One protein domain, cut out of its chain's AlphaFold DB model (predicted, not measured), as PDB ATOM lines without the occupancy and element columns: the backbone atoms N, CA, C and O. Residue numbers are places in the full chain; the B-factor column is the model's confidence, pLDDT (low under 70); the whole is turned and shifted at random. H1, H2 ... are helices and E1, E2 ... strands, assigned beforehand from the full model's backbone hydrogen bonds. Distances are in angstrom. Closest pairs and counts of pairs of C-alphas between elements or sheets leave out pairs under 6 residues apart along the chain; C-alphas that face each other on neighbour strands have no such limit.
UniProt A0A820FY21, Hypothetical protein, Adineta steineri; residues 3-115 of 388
ATOM      1  N   TYR A   3     103.712  14.834   6.828       79.44
ATOM      2  CA  TYR A   3     104.200  16.020   6.129       79.44
ATOM      3  C   TYR A   3     105.710  16.153   6.326       79.44
ATOM      4  O   TYR A   3     106.198  16.104   7.462       79.44
ATOM      5  N   VAL A   4     106.434  16.328   5.221       79.38
ATOM      6  CA  VAL A   4     107.865  16.639   5.224       79.38
ATOM      7  C   VAL A   4     108.016  18.143   5.056       79.38
ATOM      8  O   VAL A   4     107.614  18.725   4.050       79.38
ATOM      9  N   THR A   5     108.592  18.786   6.068       77.19
ATOM     10  CA  THR A   5     108.780  20.240   6.071       77.19
ATOM     11  C   THR A   5     109.760  20.687   4.982       77.19
ATOM     12  O   THR A   5     110.573  19.911   4.482       77.19
ATOM     13  N   LYS A   6     109.760  21.988   4.662       75.81
ATOM     14  CA  LYS A   6     110.740  22.615   3.751       75.81
ATOM     15  C   LYS A   6     112.209  22.355   4.123       75.81
ATOM     16  O   LYS A   6     113.074  22.454   3.265       75.81
ATOM     17  N   ARG A   7     112.488  22.038   5.394       74.69
ATOM     18  CA  ARG A   7     113.830  21.740   5.921       74.69
ATOM     19  C   ARG A   7     114.180  20.243   5.885       74.69
ATOM     20  O   ARG A   7     115.159  19.851   6.508       74.69
ATOM     21  N   GLY A   8     113.365  19.409   5.232       67.00
ATOM     22  CA  GLY A   8     113.572  17.957   5.148       67.00
ATOM     23  C   GLY A   8     113.280  17.198   6.446       67.00
ATOM     24  O   GLY A   8     113.510  15.998   6.524       67.00
ATOM     25  N   GLN A   9     112.761  17.869   7.479       66.38
ATOM     26  CA  GLN A   9     112.378  17.218   8.732       66.38
ATOM     27  C   GLN A   9     110.957  16.664   8.603       66.38
ATOM     28  O   GLN A   9     110.018  17.427   8.333       66.38
ATOM     29  N   SER A  10     110.798  15.353   8.789       62.06
ATOM     30  CA  SER A  10     109.497  14.703   8.933       62.06
ATOM     31  C   SER A  10     108.964  14.921  10.351       62.06
ATOM     32  O   SER A  10     109.699  14.808  11.333       62.06
ATOM     33  N   ARG A  11     107.677  15.262  10.481       58.97
ATOM     34  CA  ARG A  11     106.994  15.159  11.780       58.97
ATOM     35  C   ARG A  11     106.721  13.684  12.088       58.97
ATOM     36  O   ARG A  11     106.520  12.892  11.168       58.97
ATOM     37  N   GLU A  12     106.789  13.352  13.377       52.59
ATOM     38  CA  GLU A  12     106.786  12.001  13.955       52.59
ATOM     39  C   GLU A  12     105.839  11.023  13.232       52.59
ATOM     40  O   GLU A  12     104.702  11.364  12.912       52.59
ATOM     41  N   ALA A  13     106.338   9.800  12.996       54.44
ATOM     42  CA  ALA A  13     105.695   8.654  12.326       54.44
ATOM     43  C   ALA A  13     105.867   8.498  10.799       54.44
ATOM     44  O   ALA A  13     105.278   7.579  10.224       54.44
ATOM     45  N   CYS A  14     106.698   9.301  10.123       59.31
ATOM     46  CA  CYS A  14     106.959   9.081   8.697       59.31
ATOM     47  C   CYS A  14     108.188   8.198   8.408       59.31
ATOM     48  O   CYS A  14     109.313   8.688   8.404       59.31
ATOM     49  N   ASN A  15     107.963   6.913   8.103       60.47
ATOM     50  CA  ASN A  15     108.989   5.959   7.645       60.47
ATOM     51  C   ASN A  15     109.223   6.049   6.122       60.47
ATOM     52  O   ASN A  15     109.083   5.058   5.406       60.47
ATOM     53  N   ILE A  16     109.518   7.240   5.598       65.44
ATOM     54  CA  ILE A  16     109.821   7.431   4.170       65.44
ATOM     55  C   ILE A  16     111.312   7.727   4.039       65.44
ATOM     56  O   ILE A  16     111.782   8.741   4.547       65.44
ATOM     57  N   HIS A  17     112.046   6.831   3.374       57.06
ATOM     58  CA  HIS A  17     113.511   6.875   3.307       57.06
ATOM     59  C   HIS A  17     114.098   7.874   2.290       57.06
ATOM     60  O   HIS A  17     115.302   8.065   2.312       57.06
ATOM     61  N   ASP A  18     113.277   8.570   1.490       62.00
ATOM     62  CA  ASP A  18     113.697   9.649   0.572       62.00
ATOM     63  C   ASP A  18     112.541  10.645   0.341       62.00
ATOM     64  O   ASP A  18     111.863  10.660  -0.691       62.00
ATOM     65  N   GLY A  19     112.235  11.445   1.366       64.81
ATOM     66  CA  GLY A  19     111.152  12.427   1.325       64.81
ATOM     67  C   GLY A  19     111.516  13.690   0.531       64.81
ATOM     68  O   GLY A  19     112.529  14.325   0.804       64.81
ATOM     69  N   LYS A  20     110.668  14.110  -0.412       73.56
ATOM     70  CA  LYS A  20     110.766  15.408  -1.091       73.56
ATOM     71  C   LYS A  20     110.368  16.529  -0.130       73.56
ATOM     72  O   LYS A  20     109.414  16.411   0.639       73.56
ATOM     73  N   ASN A  21     111.077  17.650  -0.202       78.56
ATOM     74  CA  ASN A  21     110.805  18.796   0.662       78.56
ATOM     75  C   ASN A  21     109.425  19.392   0.364       78.56
ATOM     76  O   ASN A  21     109.031  19.507  -0.794       78.56
ATOM     77  N   ASP A  22     108.726  19.810   1.421       80.94
ATOM     78  CA  ASP A  22     107.432  20.500   1.347       80.94
ATOM     79  C   ASP A  22     106.298  19.685   0.695       80.94
ATOM     80  O   ASP A  22     105.439  20.227  -0.013       80.94
ATOM     81  N   THR A  23     106.294  18.373   0.946       81.75
ATOM     82  CA  THR A  23     105.267  17.455   0.441       81.75
ATOM     83  C   THR A  23     104.516  16.719   1.546       81.75
ATOM     84  O   THR A  23     105.063  16.328   2.583       81.75
ATOM     85  N   PHE A  24     103.220  16.547   1.308       81.00
ATOM     86  CA  PHE A  24     102.327  15.671   2.044       81.00
ATOM     87  C   PHE A  24     102.368  14.273   1.441       81.00
ATOM     88  O   PHE A  24     102.255  14.107   0.228       81.00
ATOM     89  N   TYR A  25     102.473  13.277   2.311       82.12
ATOM     90  CA  TYR A  25     102.436  11.863   1.979       82.12
ATOM     91  C   TYR A  25     101.190  11.237   2.584       82.12
ATOM     92  O   TYR A  25     101.044  11.165   3.809       82.12
ATOM     93  N   ILE A  26     100.279  10.775   1.737       82.25
ATOM     94  CA  ILE A  26      99.009  10.197   2.164       82.25
ATOM     95  C   ILE A  26      98.974   8.722   1.766       82.25
ATOM     96  O   ILE A  26      99.219   8.356   0.620       82.25
ATOM     97  N   PHE A  27      98.680   7.876   2.750       85.19
ATOM     98  CA  PHE A  27      98.385   6.460   2.560       85.19
ATOM     99  C   PHE A  27      96.870   6.344   2.449       85.19
ATOM    100  O   PHE A  27      96.168   6.678   3.404       85.19
ATOM    101  N   ASN A  28      96.381   5.966   1.273       85.88
ATOM    102  CA  ASN A  28      94.956   5.931   0.949       85.88
ATOM    103  C   ASN A  28      94.340   4.526   1.077       85.88
ATOM    104  O   ASN A  28      93.144   4.374   0.832       85.88
ATOM    105  N   HIS A  29      95.121   3.512   1.464       86.62
ATOM    106  CA  HIS A  29      94.632   2.158   1.698       86.62
ATOM    107  C   HIS A  29      94.921   1.685   3.127       86.62
ATOM    108  O   HIS A  29      96.020   1.875   3.657       86.62
ATOM    109  N   LEU A  30      93.922   1.070   3.756       88.81
ATOM    110  CA  LEU A  30      94.034   0.467   5.084       88.81
ATOM    111  C   LEU A  30      93.822  -1.044   4.988       88.81
ATOM    112  O   LEU A  30      92.722  -1.504   4.690       88.81
ATOM    113  N   ASP A  31      94.861  -1.816   5.285       88.44
ATOM    114  CA  ASP A  31      94.811  -3.272   5.353       88.44
ATOM    115  C   ASP A  31      94.534  -3.707   6.802       88.44
ATOM    116  O   ASP A  31      95.404  -3.624   7.676       88.44
ATOM    117  N   PHE A  32      93.313  -4.168   7.069       90.75
ATOM    118  CA  PHE A  32      92.907  -4.703   8.366       90.75
ATOM    119  C   PHE A  32      93.140  -6.215   8.414       90.75
ATOM    120  O   PHE A  32      92.477  -6.982   7.721       90.75
ATOM    121  N   GLU A  33      94.032  -6.669   9.291       91.88
ATOM    122  CA  GLU A  33      94.171  -8.081   9.651       91.88
ATOM    123  C   GLU A  33      93.476  -8.323  10.996       91.88
ATOM    124  O   GLU A  33      93.972  -7.930  12.060       91.88
ATOM    125  N   ILE A  34      92.309  -8.966  10.945       90.44
ATOM    126  CA  ILE A  34      91.507  -9.315  12.119       90.44
ATOM    127  C   ILE A  34      91.795 -10.770  12.472       90.44
ATOM    128  O   ILE A  34      91.391 -11.702  11.776       90.44
ATOM    129  N   THR A  35      92.503 -10.974  13.576       90.25
ATOM    130  CA  THR A  35      92.753 -12.308  14.122       90.25
ATOM    131  C   THR A  35      91.624 -12.692  15.068       90.25
ATOM    132  O   THR A  35      91.323 -11.939  15.999       90.25
ATOM    133  N   TYR A  36      91.023 -13.863  14.869       89.06
ATOM    134  CA  TYR A  36      89.928 -14.356  15.703       89.06
ATOM    135  C   TYR A  36      90.177 -15.782  16.201       89.06
ATOM    136  O   TYR A  36      90.869 -16.574  15.561       89.06
ATOM    137  N   HIS A  37      89.586 -16.084  17.353       87.88
ATOM    138  CA  HIS A  37      89.567 -17.407  17.963       87.88
ATOM    139  C   HIS A  37      88.182 -18.018  17.749       87.88
ATOM    140  O   HIS A  37      87.191 -17.425  18.194       87.88
ATOM    141  N   SER A  38      88.100 -19.182  17.096       84.44
ATOM    142  CA  SER A  38      86.806 -19.808  16.763       84.44
ATOM    143  C   SER A  38      86.058 -20.316  17.998       84.44
ATOM    144  O   SER A  38      84.839 -20.371  18.010       84.44
ATOM    145  N   GLY A  39      86.779 -20.652  19.072       79.19
ATOM    146  CA  GLY A  39      86.173 -21.213  20.291       79.19
ATOM    147  C   GLY A  39      85.902 -22.715  20.187       79.19
ATOM    148  O   GLY A  39      85.289 -23.295  21.075       79.19
ATOM    149  N   GLU A  40      86.388 -23.347  19.121       77.56
ATOM    150  CA  GLU A  40      86.331 -24.789  18.897       77.56
ATOM    151  C   GLU A  40      87.064 -25.525  20.033       77.56
ATOM    152  O   GLU A  40      88.262 -25.327  20.235       77.56
ATOM    153  N   GLY A  41      86.324 -26.314  20.820       74.19
ATOM    154  CA  GLY A  41      86.835 -26.990  22.020       74.19
ATOM    155  C   GLY A  41      86.733 -26.193  23.332       74.19
ATOM    156  O   GLY A  41      87.150 -26.702  24.371       74.19
ATOM    157  N   GLU A  42      86.162 -24.981  23.330       74.94
ATOM    158  CA  GLU A  42      85.903 -24.196  24.546       74.94
ATOM    159  C   GLU A  42      84.399 -24.016  24.816       74.94
ATOM    160  O   GLU A  42      83.606 -23.768  23.911       74.94
ATOM    161  N   SER A  43      83.997 -24.053  26.092       70.75
ATOM    162  CA  SER A  43      82.583 -24.003  26.518       70.75
ATOM    163  C   SER A  43      81.829 -22.722  26.139       70.75
ATOM    164  O   SER A  43      80.604 -22.684  26.186       70.75
ATOM    165  N   TRP A  44      82.535 -21.648  25.776       72.56
ATOM    166  CA  TRP A  44      81.924 -20.407  25.288       72.56
ATOM    167  C   TRP A  44      81.832 -20.333  23.758       72.56
ATOM    168  O   TRP A  44      81.184 -19.412  23.257       72.56
ATOM    169  N   GLY A  45      82.483 -21.245  23.029       68.75
ATOM    170  CA  GLY A  45      82.474 -21.302  21.565       68.75
ATOM    171  C   GLY A  45      81.161 -21.824  20.985       68.75
ATOM    172  O   GLY A  45      80.764 -21.393  19.910       68.75
ATOM    173  N   GLU A  46      80.426 -22.648  21.740       68.50
ATOM    174  CA  GLU A  46      79.135 -23.230  21.328       68.50
ATOM    175  C   GLU A  46      78.076 -22.175  20.950       68.50
ATOM    176  O   GLU A  46      77.173 -22.451  20.167       68.50
ATOM    177  N   ALA A  47      78.194 -20.947  21.467       69.25
ATOM    178  CA  ALA A  47      77.256 -19.858  21.196       69.25
ATOM    179  C   ALA A  47      77.459 -19.165  19.833       69.25
ATOM    180  O   ALA A  47      76.603 -18.381  19.426       69.25
ATOM    181  N   PHE A  48      78.593 -19.388  19.161       70.56
ATOM    182  CA  PHE A  48      79.001 -18.616  17.983       70.56
ATOM    183  C   PHE A  48      78.753 -19.335  16.640       70.56
ATOM    184  O   PHE A  48      78.830 -18.684  15.601       70.56
ATOM    185  N   GLY A  49      78.382 -20.623  16.647       69.62
ATOM    186  CA  GLY A  49      78.188 -21.424  15.426       69.62
ATOM    187  C   GLY A  49      79.503 -21.793  14.719       69.62
ATOM    188  O   GLY A  49      80.579 -21.565  15.264       69.62
ATOM    189  N   GLU A  50      79.422 -22.366  13.509       67.31
ATOM    190  CA  GLU A  50      80.599 -22.833  12.742       67.31
ATOM    191  C   GLU A  50      81.488 -21.684  12.217       67.31
ATOM    192  O   GLU A  50      82.709 -21.834  12.154       67.31
ATOM    193  N   ASP A  51      80.902 -20.511  11.940       69.94
ATOM    194  CA  ASP A  51      81.593 -19.349  11.346       69.94
ATOM    195  C   ASP A  51      81.828 -18.182  12.324       69.94
ATOM    196  O   ASP A  51      82.216 -17.079  11.929       69.94
ATOM    197  N   GLY A  52      81.584 -18.390  13.618       73.56
ATOM    198  CA  GLY A  52      81.700 -17.342  14.625       73.56
ATOM    199  C   GLY A  52      82.943 -17.466  15.504       73.56
ATOM    200  O   GLY A  52      83.548 -18.523  15.663       73.56
ATOM    201  N   GLY A  53      83.351 -16.350  16.102       82.56
ATOM    202  CA  GLY A  53      84.487 -16.334  17.012       82.56
ATOM    203  C   GLY A  53      84.711 -14.983  17.668       82.56
ATOM    204  O   GLY A  53      84.076 -13.979  17.340       82.56
ATOM    205  N   ARG A  54      85.639 -14.946  18.624       84.56
ATOM    206  CA  ARG A  54      86.009 -13.712  19.325       84.56
ATOM    207  C   ARG A  54      87.256 -13.089  18.712       84.56
ATOM    208  O   ARG A  54      88.250 -13.777  18.496       84.56
ATOM    209  N   ILE A  55      87.224 -11.776  18.490       85.75
ATOM    210  CA  ILE A  55      88.349 -11.018  17.923       85.75
ATOM    211  C   ILE A  55      89.463 -10.872  18.960       85.75
ATOM    212  O   ILE A  55      89.290 -10.219  19.987       85.75
ATOM    213  N   VAL A  56      90.623 -11.452  18.677       85.19
ATOM    214  CA  VAL A  56      91.785 -11.451  19.572       85.19
ATOM    215  C   VAL A  56      92.713 -10.276  19.277       85.19
ATOM    216  O   VAL A  56      93.227  -9.652  20.200       85.19
ATOM    217  N   ALA A  57      92.915  -9.947  18.003       83.69
ATOM    218  CA  ALA A  57      93.769  -8.839  17.596       83.69
ATOM    219  C   ALA A  57      93.221  -8.176  16.334       83.69
ATOM    220  O   ALA A  57      92.731  -8.855  15.434       83.69
ATOM    221  N   ALA A  58      93.357  -6.856  16.258       86.62
ATOM    222  CA  ALA A  58      93.152  -6.091  15.039       86.62
ATOM    223  C   ALA A  58      94.459  -5.361  14.735       86.62
ATOM    224  O   ALA A  58      94.910  -4.525  15.524       86.62
ATOM    225  N   LYS A  59      95.099  -5.729  13.627       85.94
ATOM    226  CA  LYS A  59      96.290  -5.047  13.125       85.94
ATOM    227  C   LYS A  59      95.890  -4.241  11.906       85.94
ATOM    228  O   LYS A  59      95.217  -4.759  11.023       85.94
ATOM    229  N   VAL A  60      96.314  -2.986  11.876       86.94
ATOM    230  CA  VAL A  60      96.107  -2.106  10.730       86.94
ATOM    231  C   VAL A  60      97.464  -1.850  10.109       86.94
ATOM    232  O   VAL A  60      98.358  -1.318  10.768       86.94
ATOM    233  N   GLN A  61      97.626  -2.263   8.859       84.50
ATOM    234  CA  GLN A  61      98.755  -1.867   8.033       84.50
ATOM    235  C   GLN A  61      98.289  -0.751   7.106       84.50
ATOM    236  O   GLN A  61      97.230  -0.829   6.489       84.50
ATOM    237  N   VAL A  62      99.065   0.324   7.057       84.38
ATOM    238  CA  VAL A  62      98.808   1.440   6.149       84.38
ATOM    239  C   VAL A  62      99.573   1.191   4.859       84.38
ATOM    240  O   VAL A  62     100.779   0.944   4.885       84.38
ATOM    241  N   SER A  63      98.879   1.247   3.731       81.88
ATOM    242  CA  SER A  63      99.469   1.088   2.408       81.88
ATOM    243  C   SER A  63      98.887   2.125   1.442       81.88
ATOM    244  O   SER A  63      98.026   2.937   1.795       81.88
ATOM    245  N   SER A  64      99.438   2.192   0.235       80.50
ATOM    246  CA  SER A  64      98.941   3.073  -0.816       80.50
ATOM    247  C   SER A  64      98.519   2.227  -2.008       80.50
ATOM    248  O   SER A  64      99.214   1.282  -2.400       80.50
ATOM    249  N   LEU A  65      97.350   2.550  -2.551       77.88
ATOM    250  CA  LEU A  65      96.742   1.869  -3.681       77.88
ATOM    251  C   LEU A  65      96.527   2.885  -4.799       77.88
ATOM    252  O   LEU A  65      95.909   3.933  -4.595       77.88
ATOM    253  N   ASN A  66      97.015   2.574  -5.997       71.06
ATOM    254  CA  ASN A  66      96.707   3.395  -7.160       71.06
ATOM    255  C   ASN A  66      95.261   3.120  -7.599       71.06
ATOM    256  O   ASN A  66      94.934   1.997  -7.989       71.06
ATOM    257  N   SER A  67      94.414   4.151  -7.560       64.94
ATOM    258  CA  SER A  67      92.988   4.053  -7.899       64.94
ATOM    259  C   SER A  67      92.732   3.625  -9.351       64.94
ATOM    260  O   SER A  67      91.643   3.148  -9.644       64.94
ATOM    261  N   ALA A  68      93.712   3.776 -10.252       65.44
ATOM    262  CA  ALA A  68      93.573   3.417 -11.665       65.44
ATOM    263  C   ALA A  68      93.907   1.946 -11.971       65.44
ATOM    264  O   ALA A  68      93.343   1.371 -12.895       65.44
ATOM    265  N   THR A  69      94.822   1.330 -11.216       64.62
ATOM    266  CA  THR A  69      95.327  -0.028 -11.498       64.62
ATOM    267  C   THR A  69      95.006  -1.045 -10.407       64.62
ATOM    268  O   THR A  69      95.259  -2.227 -10.607       64.62
ATOM    269  N   CYS A  70      94.458  -0.618  -9.258       63.75
ATOM    270  CA  CYS A  70      94.176  -1.478  -8.097       63.75
ATOM    271  C   CYS A  70      95.374  -2.358  -7.679       63.75
ATOM    272  O   CYS A  70      95.210  -3.453  -7.149       63.75
ATOM    273  N   THR A  71      96.600  -1.890  -7.924       68.38
ATOM    274  CA  THR A  71      97.830  -2.628  -7.618       68.38
ATOM    275  C   THR A  71      98.325  -2.278  -6.221       68.38
ATOM    276  O   THR A  71      98.656  -1.118  -5.956       68.38
ATOM    277  N   HIS A  72      98.410  -3.281  -5.343       64.31
ATOM    278  CA  HIS A  72      99.039  -3.157  -4.027       64.31
ATOM    279  C   HIS A  72     100.534  -2.826  -4.170       64.31
ATOM    280  O   HIS A  72     101.218  -3.398  -5.017       64.31
ATOM    281  N   GLY A  73     101.046  -1.919  -3.331       62.50
ATOM    282  CA  GLY A  73     102.466  -1.534  -3.329       62.50
ATOM    283  C   GLY A  73     102.799  -0.289  -4.155       62.50
ATOM    284  O   GLY A  73     103.971  -0.043  -4.439       62.50
ATOM    285  N   ALA A  74     101.800   0.515  -4.529       63.59
ATOM    286  CA  ALA A  74     102.058   1.850  -5.054       63.59
ATOM    287  C   ALA A  74     102.733   2.718  -3.974       63.59
ATOM    288  O   ALA A  74     102.480   2.556  -2.779       63.59
ATOM    289  N   GLY A  75     103.597   3.650  -4.385       70.56
ATOM    290  CA  GLY A  75     104.152   4.645  -3.467       70.56
ATOM    291  C   GLY A  75     103.046   5.491  -2.812       70.56
ATOM    292  O   GLY A  75     101.936   5.575  -3.349       70.56
ATOM    293  N   PRO A  76     103.309   6.116  -1.650       75.31
ATOM    294  CA  PRO A  76     102.359   7.026  -1.009       75.31
ATOM    295  C   PRO A  76     101.929   8.135  -1.974       75.31
ATOM    296  O   PRO A  76     102.734   8.614  -2.775       75.31
ATOM    297  N   VAL A  77     100.670   8.560  -1.887       77.06
ATOM    298  CA  VAL A  77     100.169   9.661  -2.711       77.06
ATOM    299  C   VAL A  77     100.835  10.952  -2.236       77.06
ATOM    300  O   VAL A  77     100.758  11.297  -1.054       77.06
ATOM    301  N   MET A  78     101.540  11.623  -3.147       78.94
ATOM    302  CA  MET A  78     102.359  12.799  -2.854       78.94
ATOM    303  C   MET A  78     101.678  14.069  -3.341       78.94
ATOM    304  O   MET A  78     101.320  14.165  -4.514       78.94
ATOM    305  N   PHE A  79     101.599  15.073  -2.473       78.81
ATOM    306  CA  PHE A  79     101.089  16.394  -2.829       78.81
ATOM    307  C   PHE A  79     102.024  17.484  -2.336       78.81
ATOM    308  O   PHE A  79     102.555  17.400  -1.233       78.81
ATOM    309  N   HIS A  80     102.211  18.526  -3.135       79.19
ATOM    310  CA  HIS A  80     102.928  19.712  -2.686       79.19
ATOM    311  C   HIS A  80     101.997  20.593  -1.839       79.19
ATOM    312  O   HIS A  80     100.788  20.629  -2.064       79.19
ATOM    313  N   SER A  81     102.562  21.316  -0.872       74.56
ATOM    314  CA  SER A  81     101.857  22.204   0.065       74.56
ATOM    315  C   SER A  81     100.995  23.310  -0.562       74.56
ATOM    316  O   SER A  81     100.218  23.955   0.139       74.56
ATOM    317  N   THR A  82     101.126  23.546  -1.866       76.06
ATOM    318  CA  THR A  82     100.407  24.584  -2.611       76.06
ATOM    319  C   THR A  82      98.980  24.194  -3.003       76.06
ATOM    320  O   THR A  82      98.198  25.077  -3.359       76.06
ATOM    321  N   VAL A  83      98.619  22.909  -2.932       77.50
ATOM    322  CA  VAL A  83      97.282  22.418  -3.299       77.50
ATOM    323  C   VAL A  83      96.338  22.540  -2.099       77.50
ATOM    324  O   VAL A  83      96.650  22.030  -1.024       77.50
ATOM    325  N   LYS A  84      95.206  23.240  -2.264       71.31
ATOM    326  CA  LYS A  84      94.301  23.591  -1.153       71.31
ATOM    327  C   LYS A  84      93.077  22.690  -0.994       71.31
ATOM    328  O   LYS A  84      92.608  22.579   0.128       71.31
ATOM    329  N   ASP A  85      92.651  21.984  -2.041       77.25
ATOM    330  CA  ASP A  85      91.508  21.065  -1.999       77.25
ATOM    331  C   ASP A  85      91.816  19.820  -2.842       77.25
ATOM    332  O   ASP A  85      92.185  19.932  -4.012       77.25
ATOM    333  N   ILE A  86      91.736  18.633  -2.231       76.50
ATOM    334  CA  ILE A  86      92.049  17.351  -2.877       76.50
ATOM    335  C   ILE A  86      91.029  16.313  -2.418       76.50
ATOM    336  O   ILE A  86      90.907  16.040  -1.224       76.50
ATOM    337  N   GLU A  87      90.357  15.678  -3.372       79.62
ATOM    338  CA  GLU A  87      89.555  14.485  -3.118       79.62
ATOM    339  C   GLU A  87      90.438  13.241  -3.240       79.62
ATOM    340  O   GLU A  87      91.078  13.005  -4.265       79.62
ATOM    341  N   ILE A  88      90.500  12.444  -2.171       77.94
ATOM    342  CA  ILE A  88      91.311  11.225  -2.125       77.94
ATOM    343  C   ILE A  88      90.378  10.049  -1.845       77.94
ATOM    344  O   ILE A  88      89.790   9.998  -0.762       77.94
ATOM    345  N   PRO A  89      90.246   9.082  -2.772       82.38
ATOM    346  CA  PRO A  89      89.488   7.874  -2.502       82.38
ATOM    347  C   PRO A  89      90.250   7.025  -1.481       82.38
ATOM    348  O   PRO A  89      91.363   6.561  -1.740       82.38
ATOM    349  N   PHE A  90      89.640   6.830  -0.313       85.50
ATOM    350  CA  PHE A  90      90.129   5.896   0.692       85.50
ATOM    351  C   PHE A  90      89.527   4.519   0.459       85.50
ATOM    352  O   PHE A  90      88.322   4.370   0.264       85.50
ATOM    353  N   THR A  91      90.377   3.504   0.505       87.56
ATOM    354  CA  THR A  91      89.977   2.106   0.366       87.56
ATOM    355  C   THR A  91      90.451   1.317   1.578       87.56
ATOM    356  O   THR A  91      91.410   1.694   2.252       87.56
ATOM    357  N   TYR A  92      89.765   0.224   1.884       89.94
ATOM    358  CA  TYR A  92      90.178  -0.675   2.948       89.94
ATOM    359  C   TYR A  92      90.035  -2.121   2.494       89.94
ATOM    360  O   TYR A  92      89.141  -2.449   1.713       89.94
ATOM    361  N   SER A  93      90.916  -2.983   2.986       89.38
ATOM    362  CA  SER A  93      90.798  -4.429   2.847       89.38
ATOM    363  C   SER A  93      90.674  -5.055   4.232       89.38
ATOM    364  O   SER A  93      91.220  -4.542   5.209       89.38
ATOM    365  N   VAL A  94      89.919  -6.147   4.341       92.12
ATOM    366  CA  VAL A  94      89.767  -6.880   5.600       92.12
ATOM    367  C   VAL A  94      90.129  -8.334   5.360       92.12
ATOM    368  O   VAL A  94      89.529  -9.003   4.521       92.12
ATOM    369  N   LYS A  95      91.113  -8.831   6.108       92.44
ATOM    370  CA  LYS A  95      91.534 -10.231   6.114       92.44
ATOM    371  C   LYS A  95      91.275 -10.814   7.492       92.44
ATOM    372  O   LYS A  95      91.841 -10.358   8.485       92.44
ATOM    373  N   PHE A  96      90.429 -11.834   7.545       90.62
ATOM    374  CA  PHE A  96      90.186 -12.596   8.762       90.62
ATOM    375  C   PHE A  96      91.169 -13.762   8.842       90.62
ATOM    376  O   PHE A  96      91.317 -14.526   7.891       90.62
ATOM    377  N   LYS A  97      91.848 -13.901   9.980       90.56
ATOM    378  CA  LYS A  97      92.810 -14.976  10.233       90.56
ATOM    379  C   LYS A  97      92.405 -15.753  11.481       90.56
ATOM    380  O   LYS A  97      92.416 -15.202  12.582       90.56
ATOM    381  N   LYS A  98      92.077 -17.036  11.315       89.00
ATOM    382  CA  LYS A  98      91.817 -17.947  12.436       89.00
ATOM    383  C   LYS A  98      93.133 -18.235  13.164       89.00
ATOM    384  O   LYS A  98      94.107 -18.648  12.535       89.00
ATOM    385  N   ASN A  99      93.170 -18.000  14.472       87.12
ATOM    386  CA  ASN A  99      94.289 -18.376  15.332       87.12
ATOM    387  C   ASN A  99      93.770 -18.792  16.714       87.12
ATOM    388  O   ASN A  99      93.368 -17.948  17.517       87.12
ATOM    389  N   ASN A 100      93.810 -20.098  16.979       84.94
ATOM    390  CA  ASN A 100      93.349 -20.686  18.235       84.94
ATOM    391  C   ASN A 100      94.479 -20.861  19.271       84.94
ATOM    392  O   ASN A 100      94.211 -21.225  20.410       84.94
ATOM    393  N   ASP A 101      95.732 -20.546  18.925       84.12
ATOM    394  CA  ASP A 101      96.854 -20.619  19.872       84.12
ATOM    395  C   ASP A 101      96.782 -19.492  20.914       84.12
ATOM    396  O   ASP A 101      97.262 -19.612  22.046       84.12
ATOM    397  N   ILE A 102      96.167 -18.363  20.541       78.62
ATOM    398  CA  ILE A 102      96.029 -17.203  21.416       78.62
ATOM    399  C   ILE A 102      94.739 -17.324  22.217       78.62
ATOM    400  O   ILE A 102      93.650 -16.984  21.752       78.62
ATOM    401  N   ARG A 103      94.877 -17.728  23.478       74.75
ATOM    402  CA  ARG A 103      93.764 -17.719  24.428       74.75
ATOM    403  C   ARG A 103      93.170 -16.316  24.548       74.75
ATOM    404  O   ARG A 103      93.880 -15.315  24.624       74.75
ATOM    405  N   TRP A 104      91.851 -16.239  24.713       71.81
ATOM    406  CA  TRP A 104      91.135 -14.970  24.912       71.81
ATOM    407  C   TRP A 104      91.712 -14.089  26.041       71.81
ATOM    408  O   TRP A 104      91.610 -12.857  26.006       71.81
ATOM    409  N   VAL A 105      92.314 -14.716  27.057       67.69
ATOM    410  CA  VAL A 105      92.926 -14.050  28.216       67.69
ATOM    411  C   VAL A 105      94.216 -13.303  27.846       67.69
ATOM    412  O   VAL A 105      94.427 -12.207  28.359       67.69
ATOM    413  N   SER A 106      95.036 -13.838  26.935       71.75
ATOM    414  CA  SER A 106      96.327 -13.262  26.514       71.75
ATOM    415  C   SER A 106      96.212 -12.312  25.316       71.75
ATOM    416  O   SER A 106      97.216 -11.859  24.768       71.75
ATOM    417  N   ARG A 107      94.990 -11.949  24.904       74.62
ATOM    418  CA  ARG A 107      94.751 -11.141  23.695       74.62
ATOM    419  C   ARG A 107      95.450  -9.775  23.680       74.62
ATOM    420  O   ARG A 107      95.707  -9.235  22.616       74.62
ATOM    421  N   TRP A 108      95.770  -9.214  24.844       71.44
ATOM    422  CA  TRP A 108      96.442  -7.912  24.957       71.44
ATOM    423  C   TRP A 108      97.969  -8.010  24.955       71.44
ATOM    424  O   TRP A 108      98.642  -6.982  24.893       71.44
ATOM    425  N   ASP A 109      98.532  -9.219  24.984       71.00
ATOM    426  CA  ASP A 109      99.976  -9.419  25.099       71.00
ATOM    427  C   ASP A 109     100.730  -8.840  23.900       71.00
ATOM    428  O   ASP A 109     101.851  -8.360  24.058       71.00
ATOM    429  N   TYR A 110     100.127  -8.823  22.704       72.31
ATOM    430  CA  TYR A 110     100.762  -8.214  21.532       72.31
ATOM    431  C   TYR A 110     100.886  -6.690  21.671       72.31
ATOM    432  O   TYR A 110     101.913  -6.140  21.285       72.31
ATOM    433  N   ILE A 111      99.892  -6.023  22.274       68.38
ATOM    434  CA  ILE A 111      99.917  -4.574  22.535       68.38
ATOM    435  C   ILE A 111     100.982  -4.270  23.589       68.38
ATOM    436  O   ILE A 111     101.821  -3.392  23.386       68.38
ATOM    437  N   LEU A 112     101.007  -5.059  24.666       66.62
ATOM    438  CA  LEU A 112     101.995  -4.935  25.740       66.62
ATOM    439  C   LEU A 112     103.430  -5.157  25.243       66.62
ATOM    440  O   LEU A 112     104.329  -4.427  25.648       66.62
ATOM    441  N   LYS A 113     103.646  -6.112  24.329       62.97
ATOM    442  CA  LYS A 113     104.952  -6.354  23.691       62.97
ATOM    443  C   LYS A 113     105.334  -5.281  22.669       62.97
ATOM    444  O   LYS A 113     106.520  -5.035  22.477       62.97
ATOM    445  N   SER A 114     104.355  -4.660  22.008       58.03
ATOM    446  CA  SER A 114     104.590  -3.624  20.991       58.03
ATOM    447  C   SER A 114     104.882  -2.234  21.559       58.03
ATOM    448  O   SER A 114     105.322  -1.366  20.814       58.03
ATOM    449  N   LEU A 115     104.675  -2.014  22.862       61.25
ATOM    450  CA  LEU A 115     105.084  -0.789  23.544       61.25
ATOM    451  C   LEU A 115     106.614  -0.819  23.745       61.25
ATOM    452  O   LEU A 115     107.098  -1.611  24.557       61.25
TER     453      LEU A 115
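AT A GLANCE: This is residues 3 to 115 of the 388 residues of the protein "Hypothetical protein" of Adineta steineri (UniProt A0A820FY21). With little regular structure, this is a long, twisted mixed sheet, E3 E2 E5, with antiparallel E1 and E4 beyond one end and H1 off the E3 edge. The printed part has 113 residues, 41 in named elements, mostly strand, in the order E1 E2 E3 E4 E5 H1. It is only just loose, close to extended, with radius of gyration of the C-alphas 19.5 A and spans of 59 by 33 by 21 A.

IN THESE COORDINATES: Find C-alpha 29 at (94.632, 2.158, 1.698); there E2, residues 29 to 37, begins its 25.9 A. E3, 54 to 63, spans 26.2 A; E5, 91 to 98, 23.5 A. E1 is 23 to 26, E4 77 to 80; H1, 109 to 114, ends at (104.590, -3.624, 20.991).

HOW THE PARTS SIT: In antiparallel hairpin E2 and E3, find N 31 and O 61 at 2.8 A; between parallel E2 and E5, N 32 and O 93 at 2.8 A. H1, with every O i to N i+4 pair within hydrogen-bond range, is only just apart from E3, closest C-alphas 8.0 A.

THE WHOLE: The printed part has no cut; links E2 to E3 and E3 to E4 are long; pLDDT is under 70 for 32 residues.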